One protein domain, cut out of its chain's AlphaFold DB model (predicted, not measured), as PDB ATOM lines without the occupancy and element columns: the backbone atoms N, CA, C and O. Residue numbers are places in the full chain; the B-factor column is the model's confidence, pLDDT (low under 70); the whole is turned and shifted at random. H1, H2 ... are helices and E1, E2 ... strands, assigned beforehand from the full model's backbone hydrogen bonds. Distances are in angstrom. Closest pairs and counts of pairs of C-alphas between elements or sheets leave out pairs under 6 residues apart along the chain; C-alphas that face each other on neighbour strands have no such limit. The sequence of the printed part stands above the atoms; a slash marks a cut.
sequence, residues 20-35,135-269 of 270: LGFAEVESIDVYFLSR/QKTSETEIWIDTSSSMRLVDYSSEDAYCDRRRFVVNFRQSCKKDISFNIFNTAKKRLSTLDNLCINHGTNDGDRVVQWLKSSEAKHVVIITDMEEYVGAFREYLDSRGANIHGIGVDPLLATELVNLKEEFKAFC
ATOM      1  N   LEU A  20      13.618 -16.596  33.502       55.38
ATOM      2  CA  LEU A  20      13.486 -17.745  32.595       55.38
ATOM      3  C   LEU A  20      13.030 -19.010  33.340       55.38
ATOM      4  O   LEU A  20      13.456 -20.120  33.024       55.38
ATOM      5  N   GLY A  21      12.165 -18.847  34.344       55.91
ATOM      6  CA  GLY A  21      11.400 -19.964  34.875       55.91
ATOM      7  C   GLY A  21      10.454 -20.429  33.779       55.91
ATOM      8  O   GLY A  21       9.449 -19.772  33.519       55.91
ATOM      9  N   PHE A  22      10.812 -21.512  33.090       57.09
ATOM     10  CA  PHE A  22       9.872 -22.211  32.226       57.09
ATOM     11  C   PHE A  22       8.656 -22.555  33.086       57.09
ATOM     12  O   PHE A  22       8.801 -23.220  34.110       57.09
ATOM     13  N   ALA A  23       7.491 -22.020  32.715       62.31
ATOM     14  CA  ALA A  23       6.229 -22.392  33.331       62.31
ATOM     15  C   ALA A  23       6.006 -23.870  33.006       62.31
ATOM     16  O   ALA A  23       5.659 -24.219  31.882       62.31
ATOM     17  N   GLU A  24       6.345 -24.725  33.959       75.19
ATOM     18  CA  GLU A  24       6.203 -26.167  33.862       75.19
ATOM     19  C   GLU A  24       4.987 -26.595  34.685       75.19
ATOM     20  O   GLU A  24       4.674 -25.980  35.704       75.19
ATOM     21  N   VAL A  25       4.292 -27.631  34.218       88.00
ATOM     22  CA  VAL A  25       3.082 -28.159  34.859       88.00
ATOM     23  C   VAL A  25       3.392 -28.581  36.300       88.00
ATOM     24  O   VAL A  25       4.313 -29.364  36.532       88.00
ATOM     25  N   GLU A  26       2.614 -28.075  37.260       90.38
ATOM     26  CA  GLU A  26       2.807 -28.327  38.693       90.38
ATOM     27  C   GLU A  26       2.284 -29.708  39.106       90.38
ATOM     28  O   GLU A  26       2.941 -30.399  39.883       90.38
ATOM     29  N   SER A  27       1.122 -30.129  38.589       93.75
ATOM     30  CA  SER A  27       0.587 -31.475  38.829       93.75
ATOM     31  C   SER A  27       0.017 -32.122  37.572       93.75
ATOM     32  O   SER A  27      -0.617 -31.475  36.733       93.75
ATOM     33  N   ILE A  28       0.243 -33.432  37.468       95.81
ATOM     34  CA  ILE A  28      -0.238 -34.269  36.373       95.81
ATOM     35  C   ILE A  28      -1.037 -35.416  36.985       95.81
ATOM     36  O   ILE A  28      -0.491 -36.205  37.757       95.81
ATOM     37  N   ASP A  29      -2.306 -35.517  36.609       95.19
ATOM     38  CA  ASP A  29      -3.198 -36.606  36.997       95.19
ATOM     39  C   ASP A  29      -3.586 -37.384  35.734       95.19
ATOM     40  O   ASP A  29      -4.077 -36.806  34.764       95.19
ATOM     41  N   VAL A  30      -3.351 -38.694  35.707       95.94
ATOM     42  CA  VAL A  30      -3.624 -39.536  34.536       95.94
ATOM     43  C   VAL A  30      -4.589 -40.650  34.903       95.94
ATOM     44  O   VAL A  30      -4.325 -41.445  35.801       95.94
ATOM     45  N   TYR A  31      -5.701 -40.717  34.180       95.88
ATOM     46  CA  TYR A  31      -6.754 -41.709  34.336       95.88
ATOM     47  C   TYR A  31      -6.695 -42.680  33.165       95.88
ATOM     48  O   TYR A  31      -7.081 -42.341  32.041       95.88
ATOM     49  N   PHE A  32      -6.207 -43.885  33.444       95.94
ATOM     50  CA  PHE A  32      -6.125 -44.964  32.477       95.94
ATOM     51  C   PHE A  32      -7.411 -45.780  32.474       95.94
ATOM     52  O   PHE A  32      -7.752 -46.449  33.447       95.94
ATOM     53  N   LEU A  33      -8.129 -45.725  31.360       94.94
ATOM     54  CA  LEU A  33      -9.349 -46.477  31.160       94.94
ATOM     55  C   LEU A  33      -9.016 -47.915  30.744       94.94
ATOM     56  O   LEU A  33      -8.222 -48.174  29.835       94.94
ATOM     57  N   SER A  34      -9.652 -48.858  31.425       93.38
ATOM     58  CA  SER A  34      -9.512 -50.292  31.219       93.38
ATOM     59  C   SER A  34     -10.606 -50.828  30.306       93.38
ATOM     60  O   SER A  34     -11.758 -50.394  30.352       93.38
ATOM     61  N   ARG A  35     -10.259 -51.833  29.500       90.88
ATOM     62  CA  ARG A  35     -11.244 -52.552  28.685       90.88
ATOM     63  C   ARG A  35     -12.273 -53.225  29.601       90.88
ATOM     64  O   ARG A  35     -11.867 -53.845  30.588       90.88
ATOM     65  N   GLN A 135      -5.296 -16.436  24.260       52.38
ATOM     66  CA  GLN A 135      -6.269 -17.288  24.912       52.38
ATOM     67  C   GLN A 135      -5.927 -17.283  26.390       52.38
ATOM     68  O   GLN A 135      -4.788 -17.531  26.771       52.38
ATOM     69  N   LYS A 136      -6.919 -16.941  27.207       51.91
ATOM     70  CA  LYS A 136      -6.838 -17.051  28.654       51.91
ATOM     71  C   LYS A 136      -6.465 -18.501  28.966       51.91
ATOM     72  O   LYS A 136      -7.266 -19.401  28.716       51.91
ATOM     73  N   THR A 137      -5.229 -18.725  29.391       62.03
ATOM     74  CA  THR A 137      -4.760 -20.042  29.800       62.03
ATOM     75  C   THR A 137      -5.543 -20.419  31.046       62.03
ATOM     76  O   THR A 137      -5.571 -19.683  32.037       62.03
ATOM     77  N   SER A 138      -6.314 -21.497  30.949       75.81
ATOM     78  CA  SER A 138      -7.011 -22.033  32.108       75.81
ATOM     79  C   SER A 138      -5.973 -22.611  33.060       75.81
ATOM     80  O   SER A 138      -5.014 -23.246  32.631       75.81
ATOM     81  N   GLU A 139      -6.180 -22.414  34.358       86.06
ATOM     82  CA  GLU A 139      -5.310 -22.982  35.394       86.06
ATOM     83  C   GLU A 139      -5.256 -24.518  35.314       86.06
ATOM     84  O   GLU A 139      -4.207 -25.114  35.554       86.06
ATOM     85  N   THR A 140      -6.369 -25.123  34.882       89.94
ATOM     86  CA  THR A 140      -6.531 -26.565  34.687       89.94
ATOM     87  C   THR A 140      -6.859 -26.888  33.232       89.94
ATOM     88  O   THR A 140      -7.769 -26.288  32.647       89.94
ATOM     89  N   GLU A 141      -6.171 -27.875  32.661       93.06
ATOM     90  CA  GLU A 141      -6.507 -28.477  31.369       93.06
ATOM     91  C   GLU A 141      -6.913 -29.944  31.526       93.06
ATOM     92  O   GLU A 141      -6.276 -30.698  32.256       93.06
ATOM     93  N   ILE A 142      -7.948 -30.362  30.794       94.69
ATOM     94  CA  ILE A 142      -8.366 -31.767  30.706       94.69
ATOM     95  C   ILE A 142      -8.150 -32.244  29.277       94.69
ATOM     96  O   ILE A 142      -8.696 -31.664  28.337       94.69
ATOM     97  N   TRP A 143      -7.330 -33.271  29.104       96.50
ATOM     98  CA  TRP A 143      -6.952 -33.846  27.822       96.50
ATOM     99  C   TRP A 143      -7.589 -35.219  27.689       96.50
ATOM    100  O   TRP A 143      -7.403 -36.080  28.544       96.50
ATOM    101  N   ILE A 144      -8.350 -35.418  26.621       96.81
ATOM    102  CA  ILE A 144      -9.100 -36.648  26.392       96.81
ATOM    103  C   ILE A 144      -8.576 -37.306  25.126       96.81
ATOM    104  O   ILE A 144      -8.594 -36.692  24.056       96.81
ATOM    105  N   ASP A 145      -8.125 -38.545  25.258       96.31
ATOM    106  CA  ASP A 145      -7.676 -39.336  24.127       96.31
ATOM    107  C   ASP A 145      -8.856 -39.664  23.206       96.31
ATOM    108  O   ASP A 145      -9.925 -40.084  23.661       96.31
ATOM    109  N   THR A 146      -8.661 -39.471  21.906       95.44
ATOM    110  CA  THR A 146      -9.584 -39.844  20.828       95.44
ATOM    111  C   THR A 146      -8.910 -40.758  19.801       95.44
ATOM    112  O   THR A 146      -9.340 -40.820  18.647       95.44
ATOM    113  N   SER A 147      -7.830 -41.438  20.183       95.38
ATOM    114  CA  SER A 147      -7.129 -42.427  19.368       95.38
ATOM    115  C   SER A 147      -8.021 -43.621  19.005       95.38
ATOM    116  O   SER A 147      -9.131 -43.812  19.509       95.38
ATOM    117  N   SER A 148      -7.555 -44.438  18.062       94.12
ATOM    118  CA  SER A 148      -8.300 -45.613  17.601       94.12
ATOM    119  C   SER A 148      -8.426 -46.728  18.648       94.12
ATOM    120  O   SER A 148      -9.433 -47.443  18.624       94.12
ATOM    121  N   SER A 149      -7.481 -46.863  19.582       93.19
ATOM    122  CA  SER A 149      -7.492 -47.880  20.646       93.19
ATOM    123  C   SER A 149      -8.594 -47.636  21.685       93.19
ATOM    124  O   SER A 149      -9.200 -48.594  22.178       93.19
ATOM    125  N   MET A 150      -9.019 -46.378  21.862       94.00
ATOM    126  CA  MET A 150     -10.170 -46.000  22.695       94.00
ATOM    127  C   MET A 150     -11.487 -46.678  22.285       94.00
ATOM    128  O   MET A 150     -12.395 -46.805  23.108       94.00
ATOM    129  N   ARG A 151     -11.600 -47.188  21.045       91.81
ATOM    130  CA  ARG A 151     -12.751 -48.005  20.606       91.81
ATOM    131  C   ARG A 151     -12.933 -49.271  21.432       91.81
ATOM    132  O   ARG A 151     -14.044 -49.775  21.502       91.81
ATOM    133  N   LEU A 152     -11.863 -49.806  22.010       91.19
ATOM    134  CA  LEU A 152     -11.903 -51.044  22.790       91.19
ATOM    135  C   LEU A 152     -12.298 -50.805  24.250       91.19
ATOM    136  O   LEU A 152     -12.546 -51.763  24.981       91.19
ATOM    137  N   VAL A 153     -12.337 -49.541  24.671       91.50
ATOM    138  CA  VAL A 153     -12.501 -49.143  26.069       91.50
ATOM    139  C   VAL A 153     -13.811 -48.395  26.299       91.50
ATOM    140  O   VAL A 153     -14.506 -48.670  27.271       91.50
ATOM    141  N   ASP A 154     -14.178 -47.498  25.382       89.69
ATOM    142  CA  ASP A 154     -15.388 -46.669  25.446       89.69
ATOM    143  C   ASP A 154     -16.210 -46.853  24.158       89.69
ATOM    144  O   ASP A 154     -16.357 -45.938  23.341       89.69
ATOM    145  N   TYR A 155     -16.653 -48.096  23.927       85.69
ATOM    146  CA  TYR A 155     -17.506 -48.454  22.794       85.69
ATOM    147  C   TYR A 155     -18.974 -48.145  23.087       85.69
ATOM    148  O   TYR A 155     -19.501 -48.483  24.145       85.69
ATOM    149  N   SER A 156     -19.659 -47.611  22.083       85.75
ATOM    150  CA  SER A 156     -21.102 -47.415  22.069       85.75
ATOM    151  C   SER A 156     -21.652 -47.830  20.711       85.75
ATOM    152  O   SER A 156     -20.982 -47.680  19.690       85.75
ATOM    153  N   SER A 157     -22.883 -48.342  20.694       83.06
ATOM    154  CA  SER A 157     -23.607 -48.649  19.456       83.06
ATOM    155  C   SER A 157     -24.073 -47.399  18.709       83.06
ATOM    156  O   SER A 157     -24.376 -47.473  17.523       83.06
ATOM    157  N   GLU A 158     -24.178 -46.266  19.404       85.69
ATOM    158  CA  GLU A 158     -24.554 -44.981  18.822       85.69
ATOM    159  C   GLU A 158     -23.296 -44.138  18.585       85.69
ATOM    160  O   GLU A 158     -22.602 -43.803  19.545       85.69
ATOM    161  N   ASP A 159     -23.040 -43.740  17.335       78.56
ATOM    162  CA  ASP A 159     -21.819 -43.018  16.924       78.56
ATOM    163  C   ASP A 159     -21.586 -41.702  17.687       78.56
ATOM    164  O   ASP A 159     -20.453 -41.255  17.868       78.56
ATOM    165  N   ALA A 160     -22.666 -41.066  18.143       82.62
ATOM    166  CA  ALA A 160     -22.610 -39.812  18.883       82.62
ATOM    167  C   ALA A 160     -22.488 -40.012  20.404       82.62
ATOM    168  O   ALA A 160     -22.309 -39.039  21.139       82.62
ATOM    169  N   TYR A 161     -22.614 -41.232  20.914       88.38
ATOM    170  CA  TYR A 161     -22.669 -41.487  22.347       88.38
ATOM    171  C   TYR A 161     -21.398 -42.187  22.819       88.38
ATOM    172  O   TYR A 161     -20.945 -43.134  22.199       88.38
ATOM    173  N   CYS A 162     -20.812 -41.715  23.916       92.62
ATOM    174  CA  CYS A 162     -19.687 -42.362  24.586       92.62
ATOM    175  C   CYS A 162     -19.603 -41.856  26.032       92.62
ATOM    176  O   CYS A 162     -20.050 -40.738  26.333       92.62
ATOM    177  N   ASP A 163     -19.053 -42.647  26.950       93.25
ATOM    178  CA  ASP A 163     -19.014 -42.282  28.366       93.25
ATOM    179  C   ASP A 163     -18.083 -41.090  28.624       93.25
ATOM    180  O   ASP A 163     -18.410 -40.228  29.447       93.25
ATOM    181  N   ARG A 164     -17.014 -40.923  27.829       93.50
ATOM    182  CA  ARG A 164     -16.191 -39.696  27.832       93.50
ATOM    183  C   ARG A 164     -17.022 -38.440  27.567       93.50
ATOM    184  O   ARG A 164     -16.863 -37.430  28.256       93.50
ATOM    185  N   ARG A 165     -17.950 -38.488  26.602       93.81
ATOM    186  CA  ARG A 165     -18.858 -37.365  26.310       93.81
ATOM    187  C   ARG A 165     -19.762 -37.071  27.501       93.81
ATOM    188  O   ARG A 165     -19.907 -35.906  27.874       93.81
ATOM    189  N   ARG A 166     -20.352 -38.100  28.114       92.50
ATOM    190  CA  ARG A 166     -21.216 -37.939  29.298       92.50
ATOM    191  C   ARG A 166     -20.457 -37.325  30.464       92.50
ATOM    192  O   ARG A 166     -20.979 -36.420  31.113       92.50
ATOM    193  N   PHE A 167     -19.228 -37.779  30.697       92.62
ATOM    194  CA  PHE A 167     -18.336 -37.207  31.695       92.62
ATOM    195  C   PHE A 167     -18.134 -35.706  31.452       92.62
ATOM    196  O   PHE A 167     -18.428 -34.910  32.341       92.62
ATOM    197  N   VAL A 168     -17.746 -35.295  30.238       92.44
ATOM    198  CA  VAL A 168     -17.531 -33.872  29.916       92.44
ATOM    199  C   VAL A 168     -18.806 -33.047  30.083       92.44
ATOM    200  O   VAL A 168     -18.744 -31.943  30.624       92.44
ATOM    201  N   VAL A 169     -19.965 -33.558  29.659       91.62
ATOM    202  CA  VAL A 169     -21.260 -32.873  29.835       91.62
ATOM    203  C   VAL A 169     -21.560 -32.656  31.317       91.62
ATOM    204  O   VAL A 169     -21.807 -31.524  31.736       91.62
ATOM    205  N   ASN A 170     -21.487 -33.717  32.120       89.25
ATOM    206  CA  ASN A 170     -21.779 -33.659  33.551       89.25
ATOM    207  C   ASN A 170     -20.788 -32.760  34.298       89.25
ATOM    208  O   ASN A 170     -21.161 -32.015  35.209       89.25
ATOM    209  N   PHE A 171     -19.522 -32.810  33.896       89.00
ATOM    210  CA  PHE A 171     -18.462 -32.034  34.509       89.00
ATOM    211  C   PHE A 171     -18.583 -30.540  34.170       89.00
ATOM    212  O   PHE A 171     -18.562 -29.713  35.082       89.00
ATOM    213  N   ARG A 172     -18.852 -30.180  32.905       89.00
ATOM    214  CA  ARG A 172     -19.147 -28.789  32.499       89.00
ATOM    215  C   ARG A 172     -20.369 -28.215  33.218       89.00
ATOM    216  O   ARG A 172     -20.366 -27.043  33.566       89.00
ATOM    217  N   GLN A 173     -21.403 -29.020  33.460       87.25
ATOM    218  CA  GLN A 173     -22.577 -28.580  34.224       87.25
ATOM    219  C   GLN A 173     -22.265 -28.357  35.712       87.25
ATOM    220  O   GLN A 173     -22.852 -27.482  36.346       87.25
ATOM    221  N   SER A 174     -21.344 -29.144  36.271       84.94
ATOM    222  CA  SER A 174     -20.971 -29.078  37.688       84.94
ATOM    223  C   SER A 174     -19.949 -27.977  37.992       84.94
ATOM    224  O   SER A 174     -19.883 -27.495  39.122       84.94
ATOM    225  N   CYS A 175     -19.156 -27.574  36.998       84.50
ATOM    226  CA  CYS A 175     -18.048 -26.642  37.145       84.50
ATOM    227  C   CYS A 175     -18.376 -25.260  36.563       84.50
ATOM    228  O   CYS A 175     -18.692 -25.140  35.385       84.50
ATOM    229  N   LYS A 176     -18.255 -24.192  37.365       74.81
ATOM    230  CA  LYS A 176     -18.438 -22.802  36.889       74.81
ATOM    231  C   LYS A 176     -17.131 -22.109  36.473       74.81
ATOM    232  O   LYS A 176     -17.185 -20.979  35.989       74.81
ATOM    233  N   LYS A 177     -15.972 -22.739  36.700       77.31
ATOM    234  CA  LYS A 177     -14.657 -22.215  36.297       77.31
ATOM    235  C   LYS A 177     -14.383 -22.491  34.816       77.31
ATOM    236  O   LYS A 177     -14.917 -23.427  34.229       77.31
ATOM    237  N   ASP A 178     -13.515 -21.661  34.246       76.75
ATOM    238  CA  ASP A 178     -13.018 -21.790  32.878       76.75
ATOM    239  C   ASP A 178     -11.960 -22.903  32.829       76.75
ATOM    240  O   ASP A 178     -10.798 -22.684  33.174       76.75
ATOM    241  N   ILE A 179     -12.394 -24.119  32.490       87.00
ATOM    242  CA  ILE A 179     -11.531 -25.285  32.267       87.00
ATOM    243  C   ILE A 179     -11.411 -25.508  30.764       87.00
ATOM    244  O   ILE A 179     -12.419 -25.606  30.054       87.00
ATOM    245  N   SER A 180     -10.178 -25.625  30.275       90.81
ATOM    246  CA  SER A 180      -9.933 -25.955  28.876       90.81
ATOM    247  C   SER A 180      -9.982 -27.465  28.678       90.81
ATOM    248  O   SER A 180      -9.230 -28.223  29.290       90.81
ATOM    249  N   PHE A 181     -10.876 -27.897  27.794       93.06
ATOM    250  CA  PHE A 181     -10.934 -29.276  27.326       93.06
ATOM    251  C   PHE A 181     -10.171 -29.367  26.016       93.06
ATOM    252  O   PHE A 181     -10.481 -28.646  25.064       93.06
ATOM    253  N   ASN A 182      -9.219 -30.283  25.960       95.50
ATOM    254  CA  ASN A 182      -8.483 -30.637  24.764       95.50
ATOM    255  C   ASN A 182      -8.767 -32.098  24.422       95.50
ATOM    256  O   ASN A 182      -8.934 -32.937  25.303       95.50
ATOM    257  N   ILE A 183      -8.807 -32.392  23.133       95.94
ATOM    258  CA  ILE A 183      -8.759 -33.751  22.612       95.94
ATOM    259  C   ILE A 183      -7.392 -33.980  21.998       95.94
ATOM    260  O   ILE A 183      -6.789 -33.043  21.456       95.94
ATOM    261  N   PHE A 184      -6.900 -35.205  22.083       95.75
ATOM    262  CA  PHE A 184      -5.653 -35.561  21.437       95.75
ATOM    263  C   PHE A 184      -5.735 -36.918  20.755       95.75
ATOM    264  O   PHE A 184      -6.494 -37.802  21.132       95.75
ATOM    265  N   ASN A 185      -4.962 -37.017  19.686       92.75
ATOM    266  CA  ASN A 185      -4.597 -38.248  19.016       92.75
ATOM    267  C   ASN A 185      -3.193 -38.022  18.424       92.75
ATOM    268  O   ASN A 185      -2.234 -37.711  19.126       92.75
ATOM    269  N   THR A 186      -3.096 -37.944  17.102       91.25
ATOM    270  CA  THR A 186      -1.925 -37.440  16.383       91.25
ATOM    271  C   THR A 186      -1.671 -35.942  16.623       91.25
ATOM    272  O   THR A 186      -0.531 -35.483  16.507       91.25
ATOM    273  N   ALA A 187      -2.701 -35.159  16.961       92.25
ATOM    274  CA  ALA A 187      -2.567 -33.744  17.309       92.25
ATOM    275  C   ALA A 187      -3.427 -33.371  18.523       92.25
ATOM    276  O   ALA A 187      -4.559 -33.834  18.637       92.25
ATOM    277  N   LYS A 188      -2.928 -32.470  19.379       93.75
ATOM    278  CA  LYS A 188      -3.711 -31.860  20.461       93.75
ATOM    279  C   LYS A 188      -4.517 -30.678  19.925       93.75
ATOM    280  O   LYS A 188      -3.949 -29.746  19.353       93.75
ATOM    281  N   LYS A 189      -5.835 -30.700  20.111       93.38
ATOM    282  CA  LYS A 189      -6.760 -29.639  19.683       93.38
ATOM    283  C   LYS A 189      -7.731 -29.302  20.807       93.38
ATOM    284  O   LYS A 189      -8.137 -30.179  21.559       93.38
ATOM    285  N   ARG A 190      -8.165 -28.044  20.887       91.25
ATOM    286  CA  ARG A 190      -9.222 -27.646  21.823       91.25
ATOM    287  C   ARG A 190     -10.553 -28.271  21.411       91.25
ATOM    288  O   ARG A 190     -10.913 -28.259  20.234       91.25
ATOM    289  N   LEU A 191     -11.313 -28.751  22.388       91.56
ATOM    290  CA  LEU A 191     -12.653 -29.292  22.207       91.56
ATOM    291  C   LEU A 191     -13.665 -28.163  21.918       91.56
ATOM    292  O   LEU A 191     -14.340 -27.669  22.819       91.56
ATOM    293  N   SER A 192     -13.690 -27.706  20.667       85.12
ATOM    294  CA  SER A 192     -14.706 -28.107  19.696       85.12
ATOM    295  C   SER A 192     -16.173 -28.275  20.110       85.12
ATOM    296  O   SER A 192     -16.751 -27.591  20.954       85.12
ATOM    297  N   THR A 193     -16.759 -29.256  19.435       88.75
ATOM    298  CA  THR A 193     -18.064 -29.858  19.669       88.75
ATOM    299  C   THR A 193     -17.903 -31.130  20.499       88.75
ATOM    300  O   THR A 193     -16.867 -31.793  20.455       88.75
ATOM    301  N   LEU A 194     -18.937 -31.489  21.261       90.75
ATOM    302  CA  LEU A 194     -18.918 -32.686  22.110       90.75
ATOM    303  C   LEU A 194     -18.885 -33.993  21.310       90.75
ATOM    304  O   LEU A 194     -18.405 -34.998  21.823       90.75
ATOM    305  N   ASP A 195     -19.370 -33.979  20.069       86.69
ATOM    306  CA  ASP A 195     -19.430 -35.173  19.220       86.69
ATOM    307  C   ASP A 195     -18.026 -35.675  18.847       86.69
ATOM    308  O   ASP A 195     -17.808 -36.877  18.726       86.69
ATOM    309  N   ASN A 196     -17.036 -34.775  18.791       89.81
ATOM    310  CA  ASN A 196     -15.645 -35.126  18.495       89.81
ATOM    311  C   ASN A 196     -15.005 -36.038  19.555       89.81
ATOM    312  O   ASN A 196     -13.993 -36.666  19.266       89.81
ATOM    313  N   LEU A 197     -15.577 -36.131  20.762       92.44
ATOM    314  CA  LEU A 197     -15.074 -37.016  21.818       92.44
ATOM    315  C   LEU A 197     -15.286 -38.497  21.503       92.44
ATOM    316  O   LEU A 197     -14.522 -39.329  21.979       92.44
ATOM    317  N   CYS A 198     -16.316 -38.824  20.720       92.25
ATOM    318  CA  CYS A 198     -16.656 -40.209  20.403       92.25
ATOM    319  C   CYS A 198     -16.023 -40.676  19.078       92.25
ATOM    320  O   CYS A 198     -16.030 -41.866  18.763       92.25
ATOM    321  N   ILE A 199     -15.405 -39.762  18.318       91.31
ATOM    322  CA  ILE A 199     -14.737 -40.070  17.049       91.31
ATOM    323  C   ILE A 199     -13.333 -40.622  17.317       91.31
ATOM    324  O   ILE A 199     -12.340 -39.896  17.339       91.31
ATOM    325  N   ASN A 200     -13.245 -41.941  17.456       91.50
ATOM    326  CA  ASN A 200     -11.986 -42.636  17.712       91.50
ATOM    327  C   ASN A 200     -11.193 -42.866  16.414       91.50
ATOM    328  O   ASN A 200     -11.595 -43.688  15.577       91.50
ATOM    329  N   HIS A 201     -10.077 -42.155  16.234       91.88
ATOM    330  CA  HIS A 201      -9.229 -42.233  15.044       91.88
ATOM    331  C   HIS A 201      -7.778 -41.814  15.308       91.88
ATOM    332  O   HIS A 201      -7.480 -41.016  16.196       91.88
ATOM    333  N   GLY A 202      -6.877 -42.301  14.455       91.50
ATOM    334  CA  GLY A 202      -5.449 -42.017  14.545       91.50
ATOM    335  C   GLY A 202      -4.748 -42.830  15.632       91.50
ATOM    336  O   GLY A 202      -5.329 -43.729  16.249       91.50
ATOM    337  N   THR A 203      -3.479 -42.503  15.827       90.75
ATOM    338  CA  THR A 203      -2.609 -43.078  16.854       90.75
ATOM    339  C   THR A 203      -2.022 -41.964  17.702       90.75
ATOM    340  O   THR A 203      -1.884 -40.826  17.229       90.75
ATOM    341  N   ASN A 204      -1.652 -42.311  18.928       91.12
ATOM    342  CA  ASN A 204      -0.866 -41.453  19.793       91.12
ATOM    343  C   ASN A 204       0.627 -41.710  19.623       91.12
ATOM    344  O   ASN A 204       1.068 -42.716  19.067       91.12
ATOM    345  N   ASP A 205       1.392 -40.730  20.077       92.75
ATOM    346  CA  ASP A 205       2.844 -40.707  20.061       92.75
ATOM    347  C   ASP A 205       3.280 -40.180  21.431       92.75
ATOM    348  O   ASP A 205       3.103 -38.993  21.731       92.75
ATOM    349  N   GLY A 206       3.783 -41.074  22.287       92.94
ATOM    350  CA  GLY A 206       4.115 -40.754  23.676       92.94
ATOM    351  C   GLY A 206       5.128 -39.614  23.802       92.94
ATOM    352  O   GLY A 206       4.966 -38.744  24.658       92.94
ATOM    353  N   ASP A 207       6.114 -39.539  22.902       94.88
ATOM    354  CA  ASP A 207       7.089 -38.442  22.873       94.88
ATOM    355  C   ASP A 207       6.404 -37.099  22.620       94.88
ATOM    356  O   ASP A 207       6.730 -36.076  23.232       94.88
ATOM    357  N   ARG A 208       5.407 -37.095  21.735       94.75
ATOM    358  CA  ARG A 208       4.635 -35.900  21.401       94.75
ATOM    359  C   ARG A 208       3.728 -35.457  22.541       94.75
ATOM    360  O   ARG A 208       3.636 -34.259  22.802       94.75
ATOM    361  N   VAL A 209       3.109 -36.398  23.254       95.19
ATOM    362  CA  VAL A 209       2.324 -36.094  24.461       95.19
ATOM    363  C   VAL A 209       3.215 -35.443  25.520       95.19
ATOM    364  O   VAL A 209       2.850 -34.413  26.092       95.19
ATOM    365  N   VAL A 210       4.429 -35.964  25.713       95.44
ATOM    366  CA  VAL A 210       5.431 -35.366  26.610       95.44
ATOM    367  C   VAL A 210       5.841 -33.967  26.149       95.44
ATOM    368  O   VAL A 210       5.963 -33.059  26.974       95.44
ATOM    369  N   GLN A 211       6.030 -33.745  24.846       94.38
ATOM    370  CA  GLN A 211       6.306 -32.404  24.317       94.38
ATOM    371  C   GLN A 211       5.160 -31.432  24.610       94.38
ATOM    372  O   GLN A 211       5.417 -30.306  25.035       94.38
ATOM    373  N   TRP A 212       3.906 -31.864  24.449       94.81
ATOM    374  CA  TRP A 212       2.752 -31.037  24.792       94.81
ATOM    375  C   TRP A 212       2.704 -30.705  26.279       94.81
ATOM    376  O   TRP A 212       2.398 -29.561  26.610       94.81
ATOM    377  N   LEU A 213       3.036 -31.658  27.157       93.69
ATOM    378  CA  LEU A 213       3.114 -31.435  28.606       93.69
ATOM    379  C   LEU A 213       4.172 -30.391  28.951       93.69
ATOM    380  O   LEU A 213       3.877 -29.439  29.663       93.69
ATOM    381  N   LYS A 214       5.370 -30.514  28.376       92.25
ATOM    382  CA  LYS A 214       6.464 -29.549  28.570       92.25
ATOM    383  C   LYS A 214       6.142 -28.154  28.033       92.25
ATOM    384  O   LYS A 214       6.687 -27.176  28.526       92.25
ATOM    385  N   SER A 215       5.297 -28.061  27.005       90.75
ATOM    386  CA  SER A 215       4.857 -26.782  26.428       90.75
ATOM    387  C   SER A 215       3.593 -26.202  27.069       90.75
ATOM    388  O   SER A 215       3.155 -25.127  26.669       90.75
ATOM    389  N   SER A 216       2.956 -26.933  27.984       89.94
ATOM    390  CA  SER A 216       1.699 -26.505  28.590       89.94
ATOM    391  C   SER A 216       1.958 -25.427  29.638       89.94
ATOM    392  O   SER A 216       2.770 -25.622  30.534       89.94
ATOM    393  N   GLU A 217       1.231 -24.313  29.555       88.62
ATOM    394  CA  GLU A 217       1.262 -23.240  30.563       88.62
ATOM    395  C   GLU A 217       0.262 -23.482  31.713       88.62
ATOM    396  O   GLU A 217       0.115 -22.651  32.609       88.62
ATOM    397  N   ALA A 218      -0.471 -24.600  31.673       89.56
ATOM    398  CA  ALA A 218      -1.433 -24.968  32.703       89.56
ATOM    399  C   ALA A 218      -0.722 -25.438  33.976       89.56
ATOM    400  O   ALA A 218       0.259 -26.176  33.906       89.56
ATOM    401  N   LYS A 219      -1.256 -25.075  35.146       89.75
ATOM    402  CA  LYS A 219      -0.717 -25.561  36.425       89.75
ATOM    403  C   LYS A 219      -1.071 -27.023  36.656       89.75
ATOM    404  O   LYS A 219      -0.241 -27.791  37.127       89.75
ATOM    405  N   HIS A 220      -2.293 -27.399  36.287       92.00
ATOM    406  CA  HIS A 220      -2.823 -28.742  36.484       92.00
ATOM    407  C   HIS A 220      -3.246 -29.335  35.143       92.00
ATOM    408  O   HIS A 220      -4.028 -28.727  34.405       92.00
ATOM    409  N   VAL A 221      -2.743 -30.526  34.822       94.50
ATOM    410  CA  VAL A 221      -3.135 -31.257  33.612       94.50
ATOM    411  C   VAL A 221      -3.715 -32.605  34.004       94.50
ATOM    412  O   VAL A 221      -3.043 -33.417  34.633       94.50
ATOM    413  N   VAL A 222      -4.954 -32.850  33.580       95.31
ATOM    414  CA  VAL A 222      -5.612 -34.148  33.716       95.31
ATOM    415  C   VAL A 222      -5.657 -34.834  32.359       95.31
ATOM    416  O   VAL A 222      -6.190 -34.268  31.408       95.31
ATOM    417  N   ILE A 223      -5.130 -36.050  32.257       96.69
ATOM    418  CA  ILE A 223      -5.131 -36.849  31.026       96.69
ATOM    419  C   ILE A 223      -6.059 -38.047  31.213       96.69
ATOM    420  O   ILE A 223      -5.954 -38.766  32.199       96.69
ATOM    421  N   ILE A 224      -6.957 -38.277  30.259       96.50
ATOM    422  CA  ILE A 224      -7.854 -39.435  30.213       96.50
ATOM    423  C   ILE A 224      -7.514 -40.222  28.952       96.50
ATOM    424  O   ILE A 224      -7.696 -39.709  27.847       96.50
ATOM    425  N   THR A 225      -7.011 -41.443  29.113       96.38
ATOM    426  CA  THR A 225      -6.487 -42.269  28.015       96.38
ATOM    427  C   THR A 225      -6.642 -43.752  28.326       96.38
ATOM    428  O   THR A 225      -7.003 -44.091  29.447       96.38
ATOM    429  N   ASP A 226      -6.406 -44.655  27.377       94.69
ATOM    430  CA  ASP A 226      -6.371 -46.091  27.675       94.69
ATOM    431  C   ASP A 226      -5.011 -46.564  28.213       94.69
ATOM    432  O   ASP A 226      -3.995 -45.875  28.109       94.69
ATOM    433  N   MET A 227      -4.988 -47.761  28.806       92.38
ATOM    434  CA  MET A 227      -3.767 -48.350  29.371       92.38
ATOM    435  C   MET A 227      -2.659 -48.631  28.343       92.38
ATOM    436  O   MET A 227      -1.513 -48.828  28.750       92.38
ATOM    437  N   GLU A 228      -2.968 -48.710  27.044       90.38
ATOM    438  CA  GLU A 228      -1.962 -49.033  26.022       90.38
ATOM    439  C   GLU A 228      -0.981 -47.873  25.823       90.38
ATOM    440  O   GLU A 228       0.173 -48.102  25.464       90.38
ATOM    441  N   GLU A 229      -1.395 -46.652  26.170       92.81
ATOM    442  CA  GLU A 229      -0.536 -45.469  26.133       92.81
ATOM    443  C   GLU A 229       0.521 -45.428  27.244       92.81
ATOM    444  O   GLU A 229       1.497 -44.687  27.126       92.81
ATOM    445  N   TYR A 230       0.394 -46.215  28.323       93.00
ATOM    446  CA  TYR A 230       1.340 -46.186  29.450       93.00
ATOM    447  C   TYR A 230       2.647 -46.946  29.162       93.00
ATOM    448  O   TYR A 230       3.014 -47.920  29.827       93.00
ATOM    449  N   VAL A 231       3.381 -46.495  28.149       93.44
ATOM    450  CA  VAL A 231       4.621 -47.113  27.673       93.44
ATOM    451  C   VAL A 231       5.676 -46.066  27.299       93.44
ATOM    452  O   VAL A 231       5.384 -44.883  27.117       93.44
ATOM    453  N   GLY A 232       6.931 -46.515  27.190       94.31
ATOM    454  CA  GLY A 232       8.048 -45.727  26.662       94.31
ATOM    455  C   GLY A 232       8.247 -44.370  27.346       94.31
ATOM    456  O   GLY A 232       8.144 -44.251  28.567       94.31
ATOM    457  N   ALA A 233       8.511 -43.342  26.535       94.88
ATOM    458  CA  ALA A 233       8.830 -41.995  27.001       94.88
ATOM    459  C   ALA A 233       7.707 -41.343  27.819       94.88
ATOM    460  O   ALA A 233       7.988 -40.574  28.738       94.88
ATOM    461  N   PHE A 234       6.440 -41.650  27.516       95.56
ATOM    462  CA  PHE A 234       5.320 -41.099  28.273       95.56
ATOM    463  C   PHE A 234       5.307 -41.644  29.699       95.56
ATOM    464  O   PHE A 234       5.279 -40.862  30.647       95.56
ATOM    465  N   ARG A 235       5.444 -42.965  29.859       95.88
ATOM    466  CA  ARG A 235       5.576 -43.595  31.177       95.88
ATOM    467  C   ARG A 235       6.769 -43.040  31.958       95.88
ATOM    468  O   ARG A 235       6.600 -42.616  33.094       95.88
ATOM    469  N   GLU A 236       7.955 -43.019  31.351       96.56
ATOM    470  CA  GLU A 236       9.171 -42.527  32.015       96.56
ATOM    471  C   GLU A 236       9.019 -41.074  32.478       96.56
ATOM    472  O   GLU A 236       9.450 -40.712  33.575       96.56
ATOM    473  N   TYR A 237       8.362 -40.242  31.667       95.94
ATOM    474  CA  TYR A 237       8.086 -38.858  32.018       95.94
ATOM    475  C   TYR A 237       7.127 -38.744  33.208       95.94
ATOM    476  O   TYR A 237       7.434 -38.008  34.148       95.94
ATOM    477  N   LEU A 238       6.009 -39.481  33.194       95.62
ATOM    478  CA  LEU A 238       5.039 -39.500  34.294       95.62
ATOM    479  C   LEU A 238       5.687 -39.956  35.609       95.62
ATOM    480  O   LEU A 238       5.537 -39.282  36.631       95.62
ATOM    481  N   ASP A 239       6.470 -41.036  35.560       94.94
ATOM    482  CA  ASP A 239       7.177 -41.588  36.717       94.94
ATOM    483  C   ASP A 239       8.205 -40.572  37.262       94.94
ATOM    484  O   ASP A 239       8.282 -40.341  38.470       94.94
ATOM    485  N   SER A 240       8.949 -39.888  36.379       95.62
ATOM    486  CA  SER A 240       9.944 -38.873  36.768       95.62
ATOM    487  C   SER A 240       9.342 -37.622  37.416       95.62
ATOM    488  O   SER A 240      10.014 -36.942  38.194       95.62
ATOM    489  N   ARG A 241       8.082 -37.303  37.095       94.00
ATOM    490  CA  ARG A 241       7.364 -36.124  37.599       94.00
ATOM    491  C   ARG A 241       6.493 -36.425  38.812       94.00
ATOM    492  O   ARG A 241       5.940 -35.491  39.382       94.00
ATOM    493  N   GLY A 242       6.395 -37.692  39.218       94.00
ATOM    494  CA  GLY A 242       5.524 -38.101  40.315       94.00
ATOM    495  C   GLY A 242       4.052 -37.853  39.992       94.00
ATOM    496  O   GLY A 242       3.320 -37.355  40.842       94.00
ATOM    497  N   ALA A 243       3.640 -38.138  38.753       94.75
ATOM    498  CA  ALA A 243       2.249 -38.000  38.341       94.75
ATOM    499  C   ALA A 243       1.333 -38.934  39.153       94.75
ATOM    500  O   ALA A 243       1.708 -40.063  39.479       94.75
ATOM    501  N   ASN A 244       0.109 -38.486  39.434       94.25
ATOM    502  CA  ASN A 244      -0.909 -39.324  40.058       94.25
ATOM    503  C   ASN A 244      -1.537 -40.214  38.983       94.25
ATOM    504  O   ASN A 244      -2.165 -39.726  38.044       94.25
ATOM    505  N   ILE A 245      -1.340 -41.523  39.101       94.00
ATOM    506  CA  ILE A 245      -1.781 -42.504  38.110       94.00
ATOM    507  C   ILE A 245      -2.978 -43.279  38.665       94.00
ATOM    508  O   ILE A 245      -2.886 -43.897  39.725       94.00
ATOM    509  N   HIS A 246      -4.083 -43.280  37.924       93.19
ATOM    510  CA  HIS A 246      -5.329 -43.967  38.259       93.19
ATOM    511  C   HIS A 246      -5.669 -45.024  37.203       93.19
ATOM    512  O   HIS A 246      -5.376 -44.842  36.023       93.19
ATOM    513  N   GLY A 247      -6.328 -46.111  37.614       86.88
ATOM    514  CA  GLY A 247      -6.848 -47.136  36.697       86.88
ATOM    515  C   GLY A 247      -5.822 -48.145  36.168       86.88
ATOM    516  O   GLY A 247      -6.165 -48.963  35.317       86.88
ATOM    517  N   ILE A 248      -4.583 -48.120  36.678       83.75
ATOM    518  CA  ILE A 248      -3.561 -49.150  36.439       83.75
ATOM    519  C   ILE A 248      -3.435 -50.040  37.679       83.75
ATOM    520  O   ILE A 248      -3.273 -49.542  38.792       83.75
ATOM    521  N   GLY A 249      -3.423 -51.361  37.487       77.19
ATOM    522  CA  GLY A 249      -3.146 -52.332  38.548       77.19
ATOM    523  C   GLY A 249      -4.384 -53.103  39.005       77.19
ATOM    524  O   GLY A 249      -5.024 -53.763  38.192       77.19
ATOM    525  N   VAL A 250      -4.651 -53.097  40.315       66.94
ATOM    526  CA  VAL A 250      -5.682 -53.946  40.950       66.94
ATOM    527  C   VAL A 250      -7.097 -53.417  40.715       66.94
ATOM    528  O   VAL A 250      -8.016 -54.220  40.570       66.94
ATOM    529  N   ASP A 251      -7.247 -52.095  40.618       83.69
ATOM    530  CA  ASP A 251      -8.533 -51.422  40.437       83.69
ATOM    531  C   ASP A 251      -8.619 -50.856  39.005       83.69
ATOM    532  O   ASP A 251      -8.200 -49.717  38.762       83.69
ATOM    533  N   PRO A 252      -9.085 -51.654  38.022       88.00
ATOM    534  CA  PRO A 252      -9.273 -51.179  36.657       88.00
ATOM    535  C   PRO A 252     -10.379 -50.124  36.627       88.00
ATOM    536  O   PRO A 252     -11.476 -50.371  37.119       88.00
ATOM    537  N   LEU A 253     -10.107 -48.972  36.014       91.62
ATOM    538  CA  LEU A 253     -11.097 -47.906  35.874       91.62
ATOM    539  C   LEU A 253     -11.860 -48.065  34.558       91.62
ATOM    540  O   LEU A 253     -11.278 -47.942  33.482       91.62
ATOM    541  N   LEU A 254     -13.163 -48.312  34.616       91.81
ATOM    542  CA  LEU A 254     -14.000 -48.402  33.418       91.81
ATOM    543  C   LEU A 254     -14.453 -47.016  32.939       91.81
ATOM    544  O   LEU A 254     -14.633 -46.084  33.724       91.81
ATOM    545  N   ALA A 255     -14.725 -46.884  31.638       90.44
ATOM    546  CA  ALA A 255     -15.251 -45.638  31.068       90.44
ATOM    547  C   ALA A 255     -16.580 -45.208  31.728       90.44
ATOM    548  O   ALA A 255     -16.806 -44.023  31.968       90.44
ATOM    549  N   THR A 256     -17.419 -46.168  32.121       89.94
ATOM    550  CA  THR A 256     -18.669 -45.923  32.858       89.94
ATOM    551  C   THR A 256     -18.433 -45.328  34.249       89.94
ATOM    552  O   THR A 256     -19.235 -44.522  34.725       89.94
ATOM    553  N   GLU A 257     -17.332 -45.694  34.907       90.56
ATOM    554  CA  GLU A 257     -16.968 -45.223  36.245       90.56
ATOM    555  C   GLU A 257     -16.409 -43.803  36.219       90.56
ATOM    556  O   GLU A 257     -16.617 -43.053  37.172       90.56
ATOM    557  N   LEU A 258     -15.817 -43.382  35.095       89.06
ATOM    558  CA  LEU A 258     -15.377 -42.002  34.870       89.06
ATOM    559  C   LEU A 258     -16.507 -40.993  35.134       89.06
ATOM    560  O   LEU A 258     -16.288 -39.921  35.695       89.06
ATOM    561  N   VAL A 259     -17.746 -41.352  34.787       86.75
ATOM    562  CA  VAL A 259     -18.932 -40.511  35.015       86.75
ATOM    563  C   VAL A 259     -19.214 -40.312  36.515       86.75
ATOM    564  O   VAL A 259     -19.749 -39.272  36.915       86.75
ATOM    565  N   ASN A 260     -18.836 -41.279  37.352       86.25
ATOM    566  CA  ASN A 260     -19.047 -41.252  38.800       86.25
ATOM    567  C   ASN A 260     -17.955 -40.474  39.548       86.25
ATOM    568  O   ASN A 260     -18.231 -39.951  40.627       86.25
ATOM    569  N   LEU A 261     -16.775 -40.286  38.946       84.00
ATOM    570  CA  LEU A 261     -15.657 -39.515  39.518       84.00
ATOM    571  C   LEU A 261     -15.908 -37.997  39.580       84.00
ATOM    572  O   LEU A 261     -15.043 -37.225  39.985       84.00
ATOM    573  N   LYS A 262     -17.111 -37.530  39.229       74.44
ATOM    574  CA  LYS A 262     -17.472 -36.104  39.217       74.44
ATOM    575  C   LYS A 262     -17.136 -35.365  40.519       74.44
ATOM    576  O   LYS A 262     -16.817 -34.183  40.466       74.44
ATOM    577  N   GLU A 263     -17.243 -36.019  41.678       76.69
ATOM    578  CA  GLU A 263     -16.990 -35.380  42.977       76.69
ATOM    579  C   GLU A 263     -15.496 -35.152  43.223       76.69
ATOM    580  O   GLU A 263     -15.123 -34.105  43.748       76.69
ATOM    581  N   GLU A 264     -14.643 -36.072  42.774       81.94
ATOM    582  CA  GLU A 264     -13.188 -35.900  42.795       81.94
ATOM    583  C   GLU A 264     -12.790 -34.775  41.844       81.94
ATOM    584  O   GLU A 264     -12.084 -33.840  42.221       81.94
ATOM    585  N   PHE A 265     -13.376 -34.770  40.646       81.12
ATOM    586  CA  PHE A 265     -13.090 -33.747  39.652       81.12
ATOM    587  C   PHE A 265     -13.574 -32.343  40.051       81.12
ATOM    588  O   PHE A 265     -13.000 -31.343  39.616       81.12
ATOM    589  N   LYS A 266     -14.581 -32.218  40.930       78.56
ATOM    590  CA  LYS A 266     -14.980 -30.916  41.499       78.56
ATOM    591  C   LYS A 266     -13.864 -30.257  42.307       78.56
ATOM    592  O   LYS A 266     -13.912 -29.037  42.473       78.56
ATOM    593  N   ALA A 267     -12.878 -31.003  42.811       79.50
ATOM    594  CA  ALA A 267     -11.717 -30.403  43.462       79.50
ATOM    595  C   ALA A 267     -10.949 -29.489  42.494       79.50
ATOM    596  O   ALA A 267     -10.563 -28.391  42.889       79.50
ATOM    597  N   PHE A 268     -10.859 -29.865  41.215       77.38
ATOM    598  CA  PHE A 268     -10.211 -29.071  40.165       77.38
ATOM    599  C   PHE A 268     -11.012 -27.830  39.733       77.38
ATOM    600  O   PHE A 268     -10.515 -26.998  38.977       77.38
ATOM    601  N   CYS A 269     -12.259 -27.700  40.197       75.69
ATOM    602  CA  CYS A 269     -13.116 -26.537  39.954       75.69
ATOM    603  C   CYS A 269     -12.988 -25.439  41.015       75.69
ATOM    604  O   CYS A 269     -13.551 -24.355  40.819       75.69
TER     605      CYS A 269
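Overview. This is residues 20 to 35 and 135 to 269 of the 270 residues of an uncharacterized protein of Halobacteriovoraceae bacterium (UniProt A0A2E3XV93). A twisted, mostly parallel sheet of six strands makes the core, with helices on both sides of it: H4 and H5 side by side on one, and H2, H3, H6 and H7 on the other. Short H1 lies near the ends of the strands, by the end of E5. The printed part has 151 residues with seven named helices and six named strands, in the order E1 E2 H1 H2 E3 E4 H3 H4 E5 H5 E6 H6 H7, and its class is mixed, helices and strands. The sheet is mixed, in the order E4 E3 E2 E5 E1 E6. The whole is compact, with a radius of gyration of the C-alphas of 14.4 A and spans of 50 by 36 by 29 A.

Along the chain. E1, residues 27 to 33, is 19.6 A long and begins at C-alpha 27 (0.587, -31.475, 38.829). After the cut come E2, residues 140 to 145, 16.6 A, H1, residues 149 to 152, and H2, residues 163 to 174, 16.3 A. E3 is residues 180 to 184, E4 residues 188 to 190, H3 residues 194 to 197 and H4 residues 206 to 214, 12.5 A. E5, residues 220 to 226, is 19.8 A long and ends at C-alpha 226 (-6.371, -46.091, 27.675). H5 is residues 232 to 241, 14.6 A, E6 residues 244 to 246 and H6 residues 255 to 258. H7, residues 262 to 269, ends at C-alpha 269 (-13.116, -26.537, 39.954).

Arrangement. E5 and E1 are parallel, with N 31 and O 223 2.8 A apart, within hydrogen-bond range. E1 and E6 are parallel, with N 30 and O 244 at 2.8 A. E2 and E5 are parallel, with N 143 and O 222 at 2.8 A. E3 and E2 are parallel, with N 182 and O 142 at 2.8 A. E3 and E4 form an antiparallel hairpin, with N 183 and O 189 at 2.8 A. E2, H1, H2 and E3 form a strand-helix-strand unit, two parallel neighbour strands joined through helices; E5, H5 and E6 form a split one, with E1 between the strands. Both crossovers are right-handed. H2 is the hub: it touches H3, H6 and H7, with closest C-alphas Arg 165 and Leu 197 at 5.9 A, Asp 163 and Ala 255 at 5.7 A, and Phe 171 and Lys 262 at 6.3 A. H4 and H5 touch at a shallow tilt of 31 degrees, the same way, with closest C-alphas Gly 206 and Phe 234 at 4.8 A. In H2, H4 and H5 every O i to N i+4 pair is within hydrogen-bond range; in H7 it is 1 of 4, beside 5 of 5 O i to N i+3 pairs, and H1, H3 and H6 are too short for an i+4 pair.

Size, cuts and confidence. The two C-alphas farthest apart, Leu 20 and Ser 157, are 50.0 A apart. Residues 36 to 134 are not printed, and C-alphas 35 and 135 are 35.8 A apart across the cut. Of the links that are printed whole, none is long. Mean pLDDT of the printed part is 88.6; residues 20 to 23, 135 to 137 and 250 are under 70.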